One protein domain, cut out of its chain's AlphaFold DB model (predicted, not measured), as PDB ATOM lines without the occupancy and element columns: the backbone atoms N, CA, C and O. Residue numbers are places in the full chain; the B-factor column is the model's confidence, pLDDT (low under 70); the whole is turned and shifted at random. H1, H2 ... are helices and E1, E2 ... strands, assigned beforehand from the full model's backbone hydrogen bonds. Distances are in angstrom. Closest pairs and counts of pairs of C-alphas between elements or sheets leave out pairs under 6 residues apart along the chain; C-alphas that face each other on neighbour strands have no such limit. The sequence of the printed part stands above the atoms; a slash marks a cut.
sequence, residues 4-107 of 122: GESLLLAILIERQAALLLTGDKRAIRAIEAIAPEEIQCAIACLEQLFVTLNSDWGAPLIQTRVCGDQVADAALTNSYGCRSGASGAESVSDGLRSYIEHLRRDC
ATOM      1  N   GLY A   4      11.337   2.753 113.598       94.31
ATOM      2  CA  GLY A   4      10.844   3.655 112.559       94.31
ATOM      3  C   GLY A   4      11.905   3.902 111.493       94.31
ATOM      4  O   GLY A   4      11.657   3.673 110.312       94.31
ATOM      5  N   GLU A   5      13.113   4.268 111.913       94.56
ATOM      6  CA  GLU A   5      14.249   4.491 111.012       94.56
ATOM      7  C   GLU A   5      14.676   3.200 110.305       94.56
ATOM      8  O   GLU A   5      15.026   3.214 109.126       94.56
ATOM      9  N   SER A   6      14.588   2.051 110.983       94.75
ATOM     10  CA  SER A   6      14.808   0.753 110.336       94.75
ATOM     11  C   SER A   6      13.779   0.463 109.242       94.75
ATOM     12  O   SER A   6      14.145  -0.068 108.194       94.75
ATOM     13  N   LEU A   7      12.508   0.826 109.447       96.25
ATOM     14  CA  LEU A   7      11.474   0.664 108.426       96.25
ATOM     15  C   LEU A   7      11.686   1.622 107.246       96.25
ATOM     16  O   LEU A   7      11.540   1.206 106.100       96.25
ATOM     17  N   LEU A   8      12.055   2.878 107.506       96.00
ATOM     18  CA  LEU A   8      12.359   3.849 106.452       96.00
ATOM     19  C   LEU A   8      13.567   3.421 105.613       96.00
ATOM     20  O   LEU A   8      13.506   3.505 104.389       96.00
ATOM     21  N   LEU A   9      14.620   2.888 106.242       95.88
ATOM     22  CA  LEU A   9      15.752   2.292 105.531       95.88
ATOM     23  C   LEU A   9      15.319   1.094 104.675       95.88
ATOM     24  O   LEU A   9      15.715   0.992 103.516       95.88
ATOM     25  N   ALA A  10      14.492   0.198 105.219       95.56
ATOM     26  CA  ALA A  10      13.982  -0.935 104.454       95.56
ATOM     27  C   ALA A  10      13.166  -0.465 103.241       95.56
ATOM     28  O   ALA A  10      13.332  -0.997 102.152       95.56
ATOM     29  N   ILE A  11      12.332   0.568 103.393       96.06
ATOM     30  CA  ILE A  11      11.593   1.169 102.276       96.06
ATOM     31  C   ILE A  11      12.552   1.774 101.248       96.06
ATOM     32  O   ILE A  11      12.351   1.551 100.056       96.06
ATOM     33  N   LEU A  12      13.586   2.501 101.689       95.31
ATOM     34  CA  LEU A  12      14.601   3.079 100.807       95.31
ATOM     35  C   LEU A  12      15.216   2.006  99.896       95.31
ATOM     36  O   LEU A  12      15.236   2.179  98.680       95.31
ATOM     37  N   ILE A  13      15.624   0.878 100.480       95.19
ATOM     38  CA  ILE A  13      16.261  -0.239  99.769       95.19
ATOM     39  C   ILE A  13      15.247  -1.000  98.899       95.19
ATOM     40  O   ILE A  13      15.412  -1.104  97.686       95.19
ATOM     41  N   GLU A  14      14.165  -1.502  99.497       96.50
ATOM     42  CA  GLU A  14      13.221  -2.428  98.849       96.50
ATOM     43  C   GLU A  14      12.345  -1.758  97.788       96.50
ATOM     44  O   GLU A  14      11.854  -2.408  96.863       96.50
ATOM     45  N   ARG A  15      12.087  -0.453  97.929       95.06
ATOM     46  CA  ARG A  15      11.325   0.321  96.940       95.06
ATOM     47  C   ARG A  15      12.210   1.103  95.991       95.06
ATOM     48  O   ARG A  15      11.659   1.769  95.119       95.06
ATOM     49  N   GLN A  16      13.533   1.026  96.156       91.38
ATOM     50  CA  GLN A  16      14.485   1.860  95.426       91.38
ATOM     51  C   GLN A  16      14.063   3.334  95.463       91.38
ATOM     52  O   GLN A  16      14.086   4.030  94.447       91.38
ATOM     53  N   ALA A  17      13.596   3.793  96.630       91.81
ATOM     54  CA  ALA A  17      13.267   5.198  96.783       91.81
ATOM     55  C   ALA A  17      14.553   6.005  96.598       91.81
ATOM     56  O   ALA A  17      15.638   5.571  96.976       91.81
ATOM     57  N   ALA A  18      14.444   7.176  95.989       90.44
ATOM     58  CA  ALA A  18      15.643   7.871  95.549       90.44
ATOM     59  C   ALA A  18      16.257   8.788  96.626       90.44
ATOM     60  O   ALA A  18      17.393   9.228  96.467       90.44
ATOM     61  N   LEU A  19      15.556   9.043  97.742       93.19
ATOM     62  CA  LEU A  19      16.113   9.769  98.885       93.19
ATOM     63  C   LEU A  19      15.401   9.428 100.202       93.19
ATOM     64  O   LEU A  19      14.172   9.462 100.276       93.19
ATOM     65  N   LEU A  20      16.177   9.207 101.263       95.00
ATOM     66  CA  LEU A  20      15.705   9.242 102.647       95.00
ATOM     67  C   LEU A  20      16.167  10.537 103.317       95.00
ATOM     68  O   LEU A  20      17.362  10.787 103.459       95.00
ATOM     69  N   LEU A  21      15.210  11.349 103.759       94.94
ATOM     70  CA  LEU A  21      15.461  12.535 104.572       94.94
ATOM     71  C   LEU A  21      15.189  12.211 106.043       94.94
ATOM     72  O   LEU A  21      14.075  11.816 106.383       94.94
ATOM     73  N   THR A  22      16.170  12.436 106.920       94.44
ATOM     74  CA  THR A  22      15.980  12.299 108.373       94.44
ATOM     75  C   THR A  22      16.762  13.351 109.165       94.44
ATOM     76  O   THR A  22      17.820  13.828 108.750       94.44
ATOM     77  N   GLY A  23      16.227  13.736 110.324       92.50
ATOM     78  CA  GLY A  23      16.940  14.534 111.326       92.50
ATOM     79  C   GLY A  23      17.724  13.690 112.336       92.50
ATOM     80  O   GLY A  23      18.527  14.238 113.093       92.50
ATOM     81  N   ASP A  24      17.530  12.365 112.365       94.12
ATOM     82  CA  ASP A  24      18.200  11.500 113.335       94.12
ATOM     83  C   ASP A  24      19.651  11.204 112.918       94.12
ATOM     84  O   ASP A  24      19.976  10.257 112.201       94.12
ATOM     85  N   LYS A  25      20.574  11.999 113.465       93.62
ATOM     86  CA  LYS A  25      22.026  11.831 113.283       93.62
ATOM     87  C   LYS A  25      22.542  10.480 113.785       93.62
ATOM     88  O   LYS A  25      23.545   9.979 113.276       93.62
ATOM     89  N   ARG A  26      21.895   9.880 114.792       95.00
ATOM     90  CA  ARG A  26      22.256   8.546 115.297       95.00
ATOM     91  C   ARG A  26      21.833   7.473 114.304       95.00
ATOM     92  O   ARG A  26      22.575   6.506 114.138       95.00
ATOM     93  N   ALA A  27      20.683   7.640 113.653       95.94
ATOM     94  CA  ALA A  27      20.241   6.750 112.588       95.94
ATOM     95  C   ALA A  27      21.194   6.817 111.394       95.94
ATOM     96  O   ALA A  27      21.720   5.780 111.014       95.94
ATOM     97  N   ILE A  28      21.526   8.016 110.898       96.00
ATOM     98  CA  ILE A  28      22.465   8.192 109.773       96.00
ATOM     99  C   ILE A  28      23.798   7.474 110.049       96.00
ATOM    100  O   ILE A  28      24.244   6.659 109.245       96.00
ATOM    101  N   ARG A  29      24.393   7.674 111.234       96.31
ATOM    102  CA  ARG A  29      25.628   6.975 111.637       96.31
ATOM    103  C   ARG A  29      25.487   5.456 111.687       96.31
ATOM    104  O   ARG A  29      26.410   4.739 111.315       96.31
ATOM    105  N   ALA A  30      24.357   4.957 112.177       95.94
ATOM    106  CA  ALA A  30      24.114   3.523 112.230       95.94
ATOM    107  C   ALA A  30      23.928   2.928 110.828       95.94
ATOM    108  O   ALA A  30      24.439   1.844 110.570       95.94
ATOM    109  N   ILE A  31      23.248   3.645 109.931       96.00
ATOM    110  CA  ILE A  31      23.023   3.236 108.543       96.00
ATOM    111  C   ILE A  31      24.353   3.115 107.786       96.00
ATOM    112  O   ILE A  31      24.602   2.102 107.133       96.00
ATOM    113  N   GLU A  32      25.237   4.103 107.943       96.50
ATOM    114  CA  GLU A  32      26.576   4.101 107.337       96.50
ATOM    115  C   GLU A  32      27.370   2.837 107.708       96.50
ATOM    116  O   GLU A  32      28.155   2.324 106.906       96.50
ATOM    117  N   ALA A  33      27.175   2.324 108.923       95.12
ATOM    118  CA  ALA A  33      27.889   1.156 109.417       95.12
ATOM    119  C   ALA A  33      27.358  -0.180 108.867       95.12
ATOM    120  O   ALA A  33      28.104  -1.156 108.893       95.12
ATOM    121  N   ILE A  34      26.100  -0.251 108.406       93.31
ATOM    122  CA  ILE A  34      25.430  -1.534 108.124       93.31
ATOM    123  C   ILE A  34      25.196  -1.830 106.644       93.31
ATOM    124  O   ILE A  34      25.329  -2.985 106.261       93.31
ATOM    125  N   ALA A  35      24.836  -0.834 105.831       84.12
ATOM    126  CA  ALA A  35      24.424  -1.054 104.438       84.12
ATOM    127  C   ALA A  35      24.868   0.081 103.488       84.12
ATOM    128  O   ALA A  35      24.058   0.627 102.750       84.12
ATOM    129  N   PRO A  36      26.131   0.537 103.530       85.00
ATOM    130  CA  PRO A  36      26.571   1.680 102.732       85.00
ATOM    131  C   PRO A  36      26.649   1.388 101.225       85.00
ATOM    132  O   PRO A  36      26.683   2.329 100.435       85.00
ATOM    133  N   GLU A  37      26.724   0.121 100.812       91.25
ATOM    134  CA  GLU A  37      26.855  -0.255  99.397       91.25
ATOM    135  C   GLU A  37      25.512  -0.185  98.664       91.25
ATOM    136  O   GLU A  37      25.464   0.159  97.486       91.25
ATOM    137  N   GLU A  38      24.420  -0.434  99.381       90.00
ATOM    138  CA  GLU A  38      23.056  -0.477  98.867       90.00
ATOM    139  C   GLU A  38      22.437   0.917  98.681       90.00
ATOM    140  O   GLU A  38      21.486   1.071  97.918       90.00
ATOM    141  N   ILE A  39      22.954   1.936  99.377       91.56
ATOM    142  CA  ILE A  39      22.325   3.267  99.504       91.56
ATOM    143  C   ILE A  39      23.342   4.415  99.424       91.56
ATOM    144  O   ILE A  39      23.296   5.387 100.185       91.56
ATOM    145  N   GLN A  40      24.277   4.314  98.481       93.06
ATOM    146  CA  GLN A  40      25.270   5.362  98.244       93.06
ATOM    147  C   GLN A  40      24.606   6.692  97.877       93.06
ATOM    148  O   GLN A  40      23.775   6.753  96.972       93.06
ATOM    149  N   CYS A  41      25.009   7.767  98.559       93.00
ATOM    150  CA  CYS A  41      24.499   9.123  98.335       93.00
ATOM    151  C   CYS A  41      22.959   9.262  98.388       93.00
ATOM    152  O   CYS A  41      22.420  10.196  97.796       93.00
ATOM    153  N   ALA A  42      22.249   8.359  99.074       94.19
ATOM    154  CA  ALA A  42      20.784   8.301  99.093       94.19
ATOM    155  C   ALA A  42      20.160   8.846 100.391       94.19
ATOM    156  O   ALA A  42      18.953   8.713 100.604       94.19
ATOM    157  N   ILE A  43      20.961   9.450 101.275       95.62
ATOM    158  CA  ILE A  43      20.497   9.997 102.554       95.62
ATOM    159  C   ILE A  43      20.797  11.490 102.654       95.62
ATOM    160  O   ILE A  43      21.911  11.944 102.398       95.62
ATOM    161  N   ALA A  44      19.795  12.252 103.076       95.75
ATOM    162  CA  ALA A  44      19.898  13.666 103.400       95.75
ATOM    163  C   ALA A  44      19.658  13.889 104.893       95.75
ATOM    164  O   ALA A  44      18.696  13.360 105.455       95.75
ATOM    165  N   CYS A  45      20.489  14.720 105.528       95.25
ATOM    166  CA  CYS A  45      20.172  15.223 106.861       95.25
ATOM    167  C   CYS A  45      19.259  16.456 106.800       95.25
ATOM    168  O   CYS A  45      19.164  17.144 105.776       95.25
ATOM    169  N   LEU A  46      18.612  16.766 107.925       94.69
ATOM    170  CA  LEU A  46      17.765  17.950 108.066       94.69
ATOM    171  C   LEU A  46      18.503  19.242 107.678       94.69
ATOM    172  O   LEU A  46      17.935  20.097 107.006       94.69
ATOM    173  N   GLU A  47      19.779  19.388 108.032       95.25
ATOM    174  CA  GLU A  47      20.540  20.595 107.707       95.25
ATOM    175  C   GLU A  47      20.738  20.791 106.198       95.25
ATOM    176  O   GLU A  47      20.656  21.927 105.735       95.25
ATOM    177  N   GLN A  48      20.927  19.720 105.416       95.25
ATOM    178  CA  GLN A  48      21.019  19.819 103.950       95.25
ATOM    179  C   GLN A  48      19.708  20.319 103.339       95.25
ATOM    180  O   GLN A  48      19.730  21.160 102.442       95.25
ATOM    181  N   LEU A  49      18.562  19.870 103.870       95.12
ATOM    182  CA  LEU A  49      17.270  20.426 103.474       95.12
ATOM    183  C   LEU A  49      17.236  21.934 103.749       95.12
ATOM    184  O   LEU A  49      16.890  22.705 102.862       95.12
ATOM    185  N   PHE A  50      17.630  22.382 104.942       95.38
ATOM    186  CA  PHE A  50      17.579  23.808 105.285       95.38
ATOM    187  C   PHE A  50      18.575  24.670 104.504       95.38
ATOM    188  O   PHE A  50      18.270  25.831 104.231       95.38
ATOM    189  N   VAL A  51      19.720  24.122 104.087       95.00
ATOM    190  CA  VAL A  51      20.606  24.792 103.123       95.00
ATOM    191  C   VAL A  51      19.877  25.006 101.795       95.00
ATOM    192  O   VAL A  51      19.864  26.129 101.293       95.00
ATOM    193  N   THR A  52      19.192  23.984 101.269       93.62
ATOM    194  CA  THR A  52      18.366  24.119 100.056       93.62
ATOM    195  C   THR A  52      17.252  25.146 100.232       93.62
ATOM    196  O   THR A  52      17.107  26.034  99.397       93.62
ATOM    197  N   LEU A  53      16.508  25.098 101.342       93.81
ATOM    198  CA  LEU A  53      15.422  26.050 101.595       93.81
ATOM    199  C   LEU A  53      15.924  27.497 101.679       93.81
ATOM    200  O   LEU A  53      15.259  28.412 101.196       93.81
ATOM    201  N   ASN A  54      17.106  27.719 102.261       93.81
ATOM    202  CA  ASN A  54      17.730  29.041 102.300       93.81
ATOM    203  C   ASN A  54      18.134  29.536 100.914       93.81
ATOM    204  O   ASN A  54      17.991  30.729 100.643       93.81
ATOM    205  N   SER A  55      18.626  28.636 100.064       91.56
ATOM    206  CA  SER A  55      18.988  28.933  98.675       91.56
ATOM    207  C   SER A  55      17.752  29.316  97.850       91.56
ATOM    208  O   SER A  55      17.775  30.302  97.116       91.56
ATOM    209  N   ASP A  56      16.639  28.599  98.036       91.31
ATOM    210  CA  ASP A  56      15.428  28.779  97.229       91.31
ATOM    211  C   ASP A  56      14.527  29.933  97.711       91.31
ATOM    212  O   ASP A  56      13.900  30.618  96.900       91.31
ATOM    213  N   TRP A  57      14.441  30.164  99.024       93.12
ATOM    214  CA  TRP A  57      13.481  31.107  99.623       93.12
ATOM    215  C   TRP A  57      14.117  32.243 100.429       93.12
ATOM    216  O   TRP A  57      13.419  33.166 100.854       93.12
ATOM    217  N   GLY A  58      15.435  32.208 100.617       92.31
ATOM    218  CA  GLY A  58      16.188  33.201 101.370       92.31
ATOM    219  C   GLY A  58      16.205  32.933 102.875       92.31
ATOM    220  O   GLY A  58      15.169  32.766 103.525       92.31
ATOM    221  N   ALA A  59      17.404  32.990 103.459       91.75
ATOM    222  CA  ALA A  59      17.627  32.742 104.884       91.75
ATOM    223  C   ALA A  59      16.751  33.578 105.845       91.75
ATOM    224  O   ALA A  59      16.264  32.998 106.813       91.75
ATOM    225  N   PRO A  60      16.461  34.880 105.615       91.88
ATOM    226  CA  PRO A  60      15.630  35.659 106.542       91.88
ATOM    227  C   PRO A  60      14.191  35.137 106.677       91.88
ATOM    228  O   PRO A  60      13.609  35.156 107.767       91.88
ATOM    229  N   LEU A  61      13.609  34.641 105.577       93.50
ATOM    230  CA  LEU A  61      12.261  34.078 105.595       93.50
ATOM    231  C   LEU A  61      12.237  32.783 106.410       93.50
ATOM    232  O   LEU A  61      11.381  32.619 107.281       93.50
ATOM    233  N   ILE A  62      13.199  31.893 106.164       95.12
ATOM    234  CA  ILE A  62      13.315  30.614 106.872       95.12
ATOM    235  C   ILE A  62      13.633  30.830 108.346       95.12
ATOM    236  O   ILE A  62      12.975  30.236 109.197       95.12
ATOM    237  N   GLN A  63      14.540  31.752 108.663       93.44
ATOM    238  CA  GLN A  63      14.871  32.143 110.031       93.44
ATOM    239  C   GLN A  63      13.632  32.579 110.810       93.44
ATOM    240  O   GLN A  63      13.425  32.128 111.931       93.44
ATOM    241  N   THR A  64      12.769  33.403 110.207       93.12
ATOM    242  CA  THR A  64      11.526  33.849 110.855       93.12
ATOM    243  C   THR A  64      10.615  32.668 111.198       93.12
ATOM    244  O   THR A  64      10.001  32.650 112.263       93.12
ATOM    245  N   ARG A  65      10.535  31.662 110.318       94.50
ATOM    246  CA  ARG A  65       9.725  30.458 110.551       94.50
ATOM    247  C   ARG A  65      10.339  29.551 111.614       94.50
ATOM    248  O   ARG A  65       9.627  29.154 112.526       94.50
ATOM    249  N   VAL A  66      11.638  29.271 111.522       94.56
ATOM    250  CA  VAL A  66      12.356  28.412 112.478       94.56
ATOM    251  C   VAL A  66      12.349  29.030 113.871       94.56
ATOM    252  O   VAL A  66      11.993  28.367 114.834       94.56
ATOM    253  N   CYS A  67      12.687  30.314 113.990       93.38
ATOM    254  CA  CYS A  67      12.745  30.985 115.287       93.38
ATOM    255  C   CYS A  67      11.366  31.295 115.882       93.38
ATOM    256  O   CYS A  67      11.272  31.575 117.076       93.38
ATOM    257  N   GLY A  68      10.307  31.256 115.070       93.62
ATOM    258  CA  GLY A  68       8.925  31.361 115.534       93.62
ATOM    259  C   GLY A  68       8.356  30.054 116.093       93.62
ATOM    260  O   GLY A  68       7.310  30.087 116.740       93.62
ATOM    261  N   ASP A  69       9.023  28.919 115.867       93.94
ATOM    262  CA  ASP A  69       8.576  27.607 116.327       93.94
ATOM    263  C   ASP A  69       9.295  27.198 117.625       93.94
ATOM    264  O   ASP A  69      10.513  27.034 117.678       93.94
ATOM    265  N   GLN A  70       8.523  27.022 118.701       88.69
ATOM    266  CA  GLN A  70       9.043  26.664 120.026       88.69
ATOM    267  C   GLN A  70       9.565  25.227 120.106       88.69
ATOM    268  O   GLN A  70      10.334  24.912 121.017       88.69
ATOM    269  N   VAL A  71       9.139  24.364 119.182       91.50
ATOM    270  CA  VAL A  71       9.558  22.961 119.109       91.50
ATOM    271  C   VAL A  71      10.503  22.700 117.936       91.50
ATOM    272  O   VAL A  71      10.738  21.544 117.585       91.50
ATOM    273  N   ALA A  72      11.077  23.759 117.352       90.44
ATOM    274  CA  ALA A  72      12.086  23.641 116.310       90.44
ATOM    275  C   ALA A  72      13.283  22.792 116.762       90.44
ATOM    276  O   ALA A  72      13.690  22.803 117.929       90.44
ATOM    277  N   ASP A  73      13.889  22.094 115.800       93.00
ATOM    278  CA  ASP A  73      15.100  21.313 116.031       93.00
ATOM    279  C   ASP A  73      16.208  22.176 116.661       93.00
ATOM    280  O   ASP A  73      16.398  23.351 116.326       93.00
ATOM    281  N   ALA A  74      16.952  21.587 117.597       91.00
ATOM    282  CA  ALA A  74      17.956  22.311 118.364       91.00
ATOM    283  C   ALA A  74      19.149  22.759 117.505       91.00
ATOM    284  O   ALA A  74      19.671  23.853 117.723       91.00
ATOM    285  N   ALA A  75      19.580  21.951 116.531       90.56
ATOM    286  CA  ALA A  75      20.665  22.331 115.633       90.56
ATOM    287  C   ALA A  75      20.231  23.505 114.752       90.56
ATOM    288  O   ALA A  75      20.959  24.492 114.666       90.56
ATOM    289  N   LEU A  76      19.009  23.463 114.212       93.50
ATOM    290  CA  LEU A  76      18.445  24.590 113.465       93.50
ATOM    291  C   LEU A  76      18.313  25.841 114.341       93.50
ATOM    292  O   LEU A  76      18.796  26.905 113.967       93.50
ATOM    293  N   THR A  77      17.735  25.717 115.536       93.31
ATOM    294  CA  THR A  77      17.587  26.826 116.495       93.31
ATOM    295  C   THR A  77      18.923  27.527 116.756       93.31
ATOM    296  O   THR A  77      18.986  28.759 116.812       93.31
ATOM    297  N   ASN A  78      19.999  26.746 116.890       91.38
ATOM    298  CA  ASN A  78      21.349  27.259 117.084       91.38
ATOM    299  C   ASN A  78      21.900  27.914 115.812       91.38
ATOM    300  O   ASN A  78      22.380  29.043 115.881       91.38
ATOM    301  N   SER A  79      21.805  27.250 114.655       92.88
ATOM    302  CA  SER A  79      22.291  27.787 113.376       92.88
ATOM    303  C   SER A  79      21.605  29.103 113.000       92.88
ATOM    304  O   SER A  79      22.259  30.017 112.509       92.88
ATOM    305  N   TYR A  80      20.310  29.239 113.281       93.81
ATOM    306  CA  TYR A  80      19.541  30.454 113.002       93.81
ATOM    307  C   TYR A  80      19.675  31.545 114.075       93.81
ATOM    308  O   TYR A  80      19.112  32.630 113.908       93.81
ATOM    309  N   GLY A  81      20.413  31.292 115.162       92.38
ATOM    310  CA  GLY A  81      20.635  32.271 116.229       92.38
ATOM    311  C   GLY A  81      19.367  32.675 116.977       92.38
ATOM    312  O   GLY A  81      19.312  33.760 117.553       92.38
ATOM    313  N   CYS A  82      18.345  31.815 117.014       91.56
ATOM    314  CA  CYS A  82      17.015  32.177 117.515       91.56
ATOM    315  C   CYS A  82      17.003  32.669 118.974       91.56
ATOM    316  O   CYS A  82      16.057  33.325 119.397       91.56
ATOM    317  N   ARG A  83      18.055  32.363 119.748       87.19
ATOM    318  CA  ARG A  83      18.218  32.771 121.154       87.19
ATOM    319  C   ARG A  83      19.235  33.899 121.369       87.19
ATOM    320  O   ARG A  83      19.244  34.489 122.442       87.19
ATOM    321  N   SER A  84      20.092  34.185 120.389       81.69
ATOM    322  CA  SER A  84      21.207  35.144 120.494       81.69
ATOM    323  C   SER A  84      20.960  36.470 119.763       81.69
ATOM    324  O   SER A  84      21.778  37.379 119.874       81.69
ATOM    325  N   GLY A  85      19.842  36.599 119.040       68.88
ATOM    326  CA  GLY A  85      19.547  37.737 118.165       68.88
ATOM    327  C   GLY A  85      19.816  37.412 116.692       68.88
ATOM    328  O   GLY A  85      20.273  36.320 116.368       68.88
ATOM    329  N   ALA A  86      19.485  38.340 115.788       63.81
ATOM    330  CA  ALA A  86      19.504  38.091 114.344       63.81
ATOM    331  C   ALA A  86      20.901  37.676 113.837       63.81
ATOM    332  O   ALA A  86      21.806  38.504 113.737       63.81
ATOM    333  N   SER A  87      21.062  36.399 113.481       72.75
ATOM    334  CA  SER A  87      22.216  35.916 112.718       72.75
ATOM    335  C   SER A  87      22.115  36.388 111.270       72.75
ATOM    336  O   SER A  87      21.074  36.208 110.635       72.75
ATOM    337  N   GLY A  88      23.190  36.967 110.733       81.31
ATOM    338  CA  GLY A  88      23.289  37.264 109.301       81.31
ATOM    339  C   GLY A  88      23.285  35.985 108.453       81.31
ATOM    340  O   GLY A  88      23.645  34.912 108.938       81.31
ATOM    341  N   ALA A  89      22.911  36.096 107.176       82.25
ATOM    342  CA  ALA A  89      22.781  34.951 106.266       82.25
ATOM    343  C   ALA A  89      24.064  34.098 106.150       82.25
ATOM    344  O   ALA A  89      23.982  32.873 106.049       82.25
ATOM    345  N   GLU A  90      25.241  34.728 106.217       84.62
ATOM    346  CA  GLU A  90      26.534  34.029 106.236       84.62
ATOM    347  C   GLU A  90      26.691  33.167 107.494       84.62
ATOM    348  O   GLU A  90      26.965  31.975 107.393       84.62
ATOM    349  N   SER A  91      26.387  33.720 108.672       87.81
ATOM    350  CA  SER A  91      26.465  32.991 109.944       87.81
ATOM    351  C   SER A  91      25.506  31.800 110.000       87.81
ATOM    352  O   SER A  91      25.872  30.754 110.537       87.81
ATOM    353  N   VAL A  92      24.302  31.935 109.434       91.81
ATOM    354  CA  VAL A  92      23.348  30.820 109.318       91.81
ATOM    355  C   VAL A  92      23.921  29.716 108.432       91.81
ATOM    356  O   VAL A  92      23.895  28.540 108.803       91.81
ATOM    357  N   SER A  93      24.458  30.099 107.274       91.12
ATOM    358  CA  SER A  93      25.035  29.166 106.305       91.12
ATOM    359  C   SER A  93      26.227  28.411 106.892       91.12
ATOM    360  O   SER A  93      26.307  27.191 106.751       91.12
ATOM    361  N   ASP A  94      27.110  29.104 107.609       91.81
ATOM    362  CA  ASP A  94      28.267  28.500 108.273       91.81
ATOM    363  C   ASP A  94      27.851  27.555 109.403       91.81
ATOM    364  O   ASP A  94      28.410  26.465 109.546       91.81
ATOM    365  N   GLY A  95      26.824  27.927 110.173       92.62
ATOM    366  CA  GLY A  95      26.258  27.076 111.213       92.62
ATOM    367  C   GLY A  95      25.726  25.757 110.652       92.62
ATOM    368  O   GLY A  95      26.093  24.690 111.145       92.62
ATOM    369  N   LEU A  96      24.892  25.814 109.610       94.50
ATOM    370  CA  LEU A  96      24.349  24.616 108.955       94.50
ATOM    371  C   LEU A  96      25.466  23.766 108.333       94.50
ATOM    372  O   LEU A  96      25.510  22.551 108.536       94.50
ATOM    373  N   ARG A  97      26.411  24.405 107.635       93.81
ATOM    374  CA  ARG A  97      27.559  23.733 107.014       93.81
ATOM    375  C   ARG A  97      28.405  22.982 108.033       93.81
ATOM    376  O   ARG A  97      28.765  21.838 107.778       93.81
ATOM    377  N   SER A  98      28.669  23.582 109.191       93.12
ATOM    378  CA  SER A  98      29.432  22.950 110.270       93.12
ATOM    379  C   SER A  98      28.803  21.626 110.725       93.12
ATOM    380  O   SER A  98      29.501  20.618 110.869       93.12
ATOM    381  N   TYR A  99      27.472  21.576 110.873       92.81
ATOM    382  CA  TYR A  99      26.769  20.334 111.211       92.81
ATOM    383  C   TYR A  99      26.852  19.284 110.097       92.81
ATOM    384  O   TYR A  99      27.113  18.114 110.388       92.81
ATOM    385  N   ILE A 100      26.673  19.695 108.837       95.00
ATOM    386  CA  ILE A 100      26.770  18.797 107.674       95.00
ATOM    387  C   ILE A 100      28.179  18.208 107.576       95.00
ATOM    388  O   ILE A 100      28.340  16.999 107.432       95.00
ATOM    389  N   GLU A 101      29.210  19.044 107.682       95.00
ATOM    390  CA  GLU A 101      30.607  18.615 107.610       95.00
ATOM    391  C   GLU A 101      30.989  17.704 108.771       95.00
ATOM    392  O   GLU A 101      31.721  16.734 108.570       95.00
ATOM    393  N   HIS A 102      30.480  17.975 109.975       94.00
ATOM    394  CA  HIS A 102      30.672  17.088 111.113       94.00
ATOM    395  C   HIS A 102      30.099  15.696 110.830       94.00
ATOM    396  O   HIS A 102      30.801  14.704 111.013       94.00
ATOM    397  N   LEU A 103      28.860  15.618 110.341       94.31
ATOM    398  CA  LEU A 103      28.220  14.341 110.037       94.31
ATOM    399  C   LEU A 103      28.899  13.622 108.862       94.31
ATOM    400  O   LEU A 103      29.092  12.412 108.902       94.31
ATOM    401  N   ARG A 104      29.334  14.366 107.842       94.94
ATOM    402  CA  ARG A 104      30.008  13.820 106.658       94.94
ATOM    403  C   ARG A 104      31.336  13.140 106.972       94.94
ATOM    404  O   ARG A 104      31.690  12.201 106.270       94.94
ATOM    405  N   ARG A 105      32.050  13.552 108.025       94.88
ATOM    406  CA  ARG A 105      33.268  12.849 108.475       94.88
ATOM    407  C   ARG A 105      32.983  11.411 108.898       94.88
ATOM    408  O   ARG A 105      33.823  10.547 108.675       94.88
ATOM    409  N   ASP A 106      31.803  11.176 109.462       93.81
ATOM    410  CA  ASP A 106      31.407   9.871 109.980       93.81
ATOM    411  C   ASP A 106      30.540   9.082 108.991       93.81
ATOM    412  O   ASP A 106      30.358   7.889 109.193       93.81
ATOM    413  N   CYS A 107      29.956   9.736 107.977       95.31
ATOM    414  CA  CYS A 107      28.888   9.183 107.126       95.31
ATOM    415  C   CYS A 107      29.063   9.518 105.635       95.31
ATOM    416  O   CYS A 107      28.110   9.884 104.944       95.31
TER     417      CYS A 107
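What this domain is: This is residues 4 to 107 of the 122 residues of an uncharacterized protein of Xanthobacter autotrophicus (strain ATCC BAA-1158 / Py2) (UniProt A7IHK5). This is an elongated, mostly helical model with a group of parts at each end and the long helix H6 running between them. At one end, H1 and H2 pack next to a small sheet of two parallel strands, E1 and E2; at the other, H3, H4 and H5 gather round the first part of H6, whose last residues reach back to H2. The printed part has 104 residues, with six named helices and two named strands in the order H1 E1 H2 E2 H3 H4 H5 H6. It is compact, with a radius of gyration of the C-alphas of 14.9 A, and its C-alphas span 43 by 24 by 23 A.

How they stand to each other: Strands E1, residues 20 to 22, and E2, residues 43 to 45, are parallel neighbours at 23 degrees; N 44 and O 20 are 2.9 A apart and N 22 and O 44 3.1 A, both within hydrogen-bond range. With H2, residues 25 to 34, they form a strand-helix-strand unit, two parallel strands joined through a helix, with a right-handed crossover. The closest C-alphas of H2 and E2, Lys 25 and Cys 45, are 7.5 A apart. H1, residues 4 to 14, comes closest to E1 at the C-alphas of Leu 12 and Leu 20, 6.5 A; it is close to H2 but not clearly touching, Glu 5 and Ala 27 having the closest C-alphas, 6.6 A. H6, residues 89 to 106, is the hub, touching four helices. Its residues 103 to 106 touch H2 at a shallow tilt of 31 degrees, the same way; the closest C-alphas, Arg 29 and Asp 106, are 6.7 A apart. H3, residues 46 to 57, touches H6 at a shallow tilt of 32 degrees, opposite ways, with the C-alphas of Glu 47 and Leu 96 closest at 5.7 A. H5, residues 74 to 79, touches H6 at a steep tilt of 52 degrees, the C-alphas of Ser 79 and Gly 95 closest at 4.6 A. H4, residues 59 to 68, and H6 only just touch, only at their ends, with the C-alphas of Ala 59 and Ala 89 closest at 5.8 A. H4 and H5 form a helical hairpin and only just touch, with 3 pairs of C-alphas within 8 A; the closest are those of Cys 67 and Thr 77, 6.5 A. Every O i to N i+4 pair is within hydrogen-bond range in H1, H2, H3, H4 and H5, and 13 of 14 in H6.

Where its parts are: H1 begins at C-alpha 4, (10.844, 3.655, 112.559), and is 15.2 A long; E1 is 6.5 A, H2 14.7 A, E2 6.8 A, H3 16.2 A, H4 13.8 A and H5 8.6 A. H6 is 26.8 A long and ends at C-alpha 106, (31.407, 9.871, 109.980).

The domain as a whole: The two C-alphas farthest apart, those of Glu 14 and Gly 85, are 45.0 A apart. The printed part has no cut, and no link is long. Confidence is under 70 at residues 85 to 86; the mean pLDDT of the printed part is 92.3.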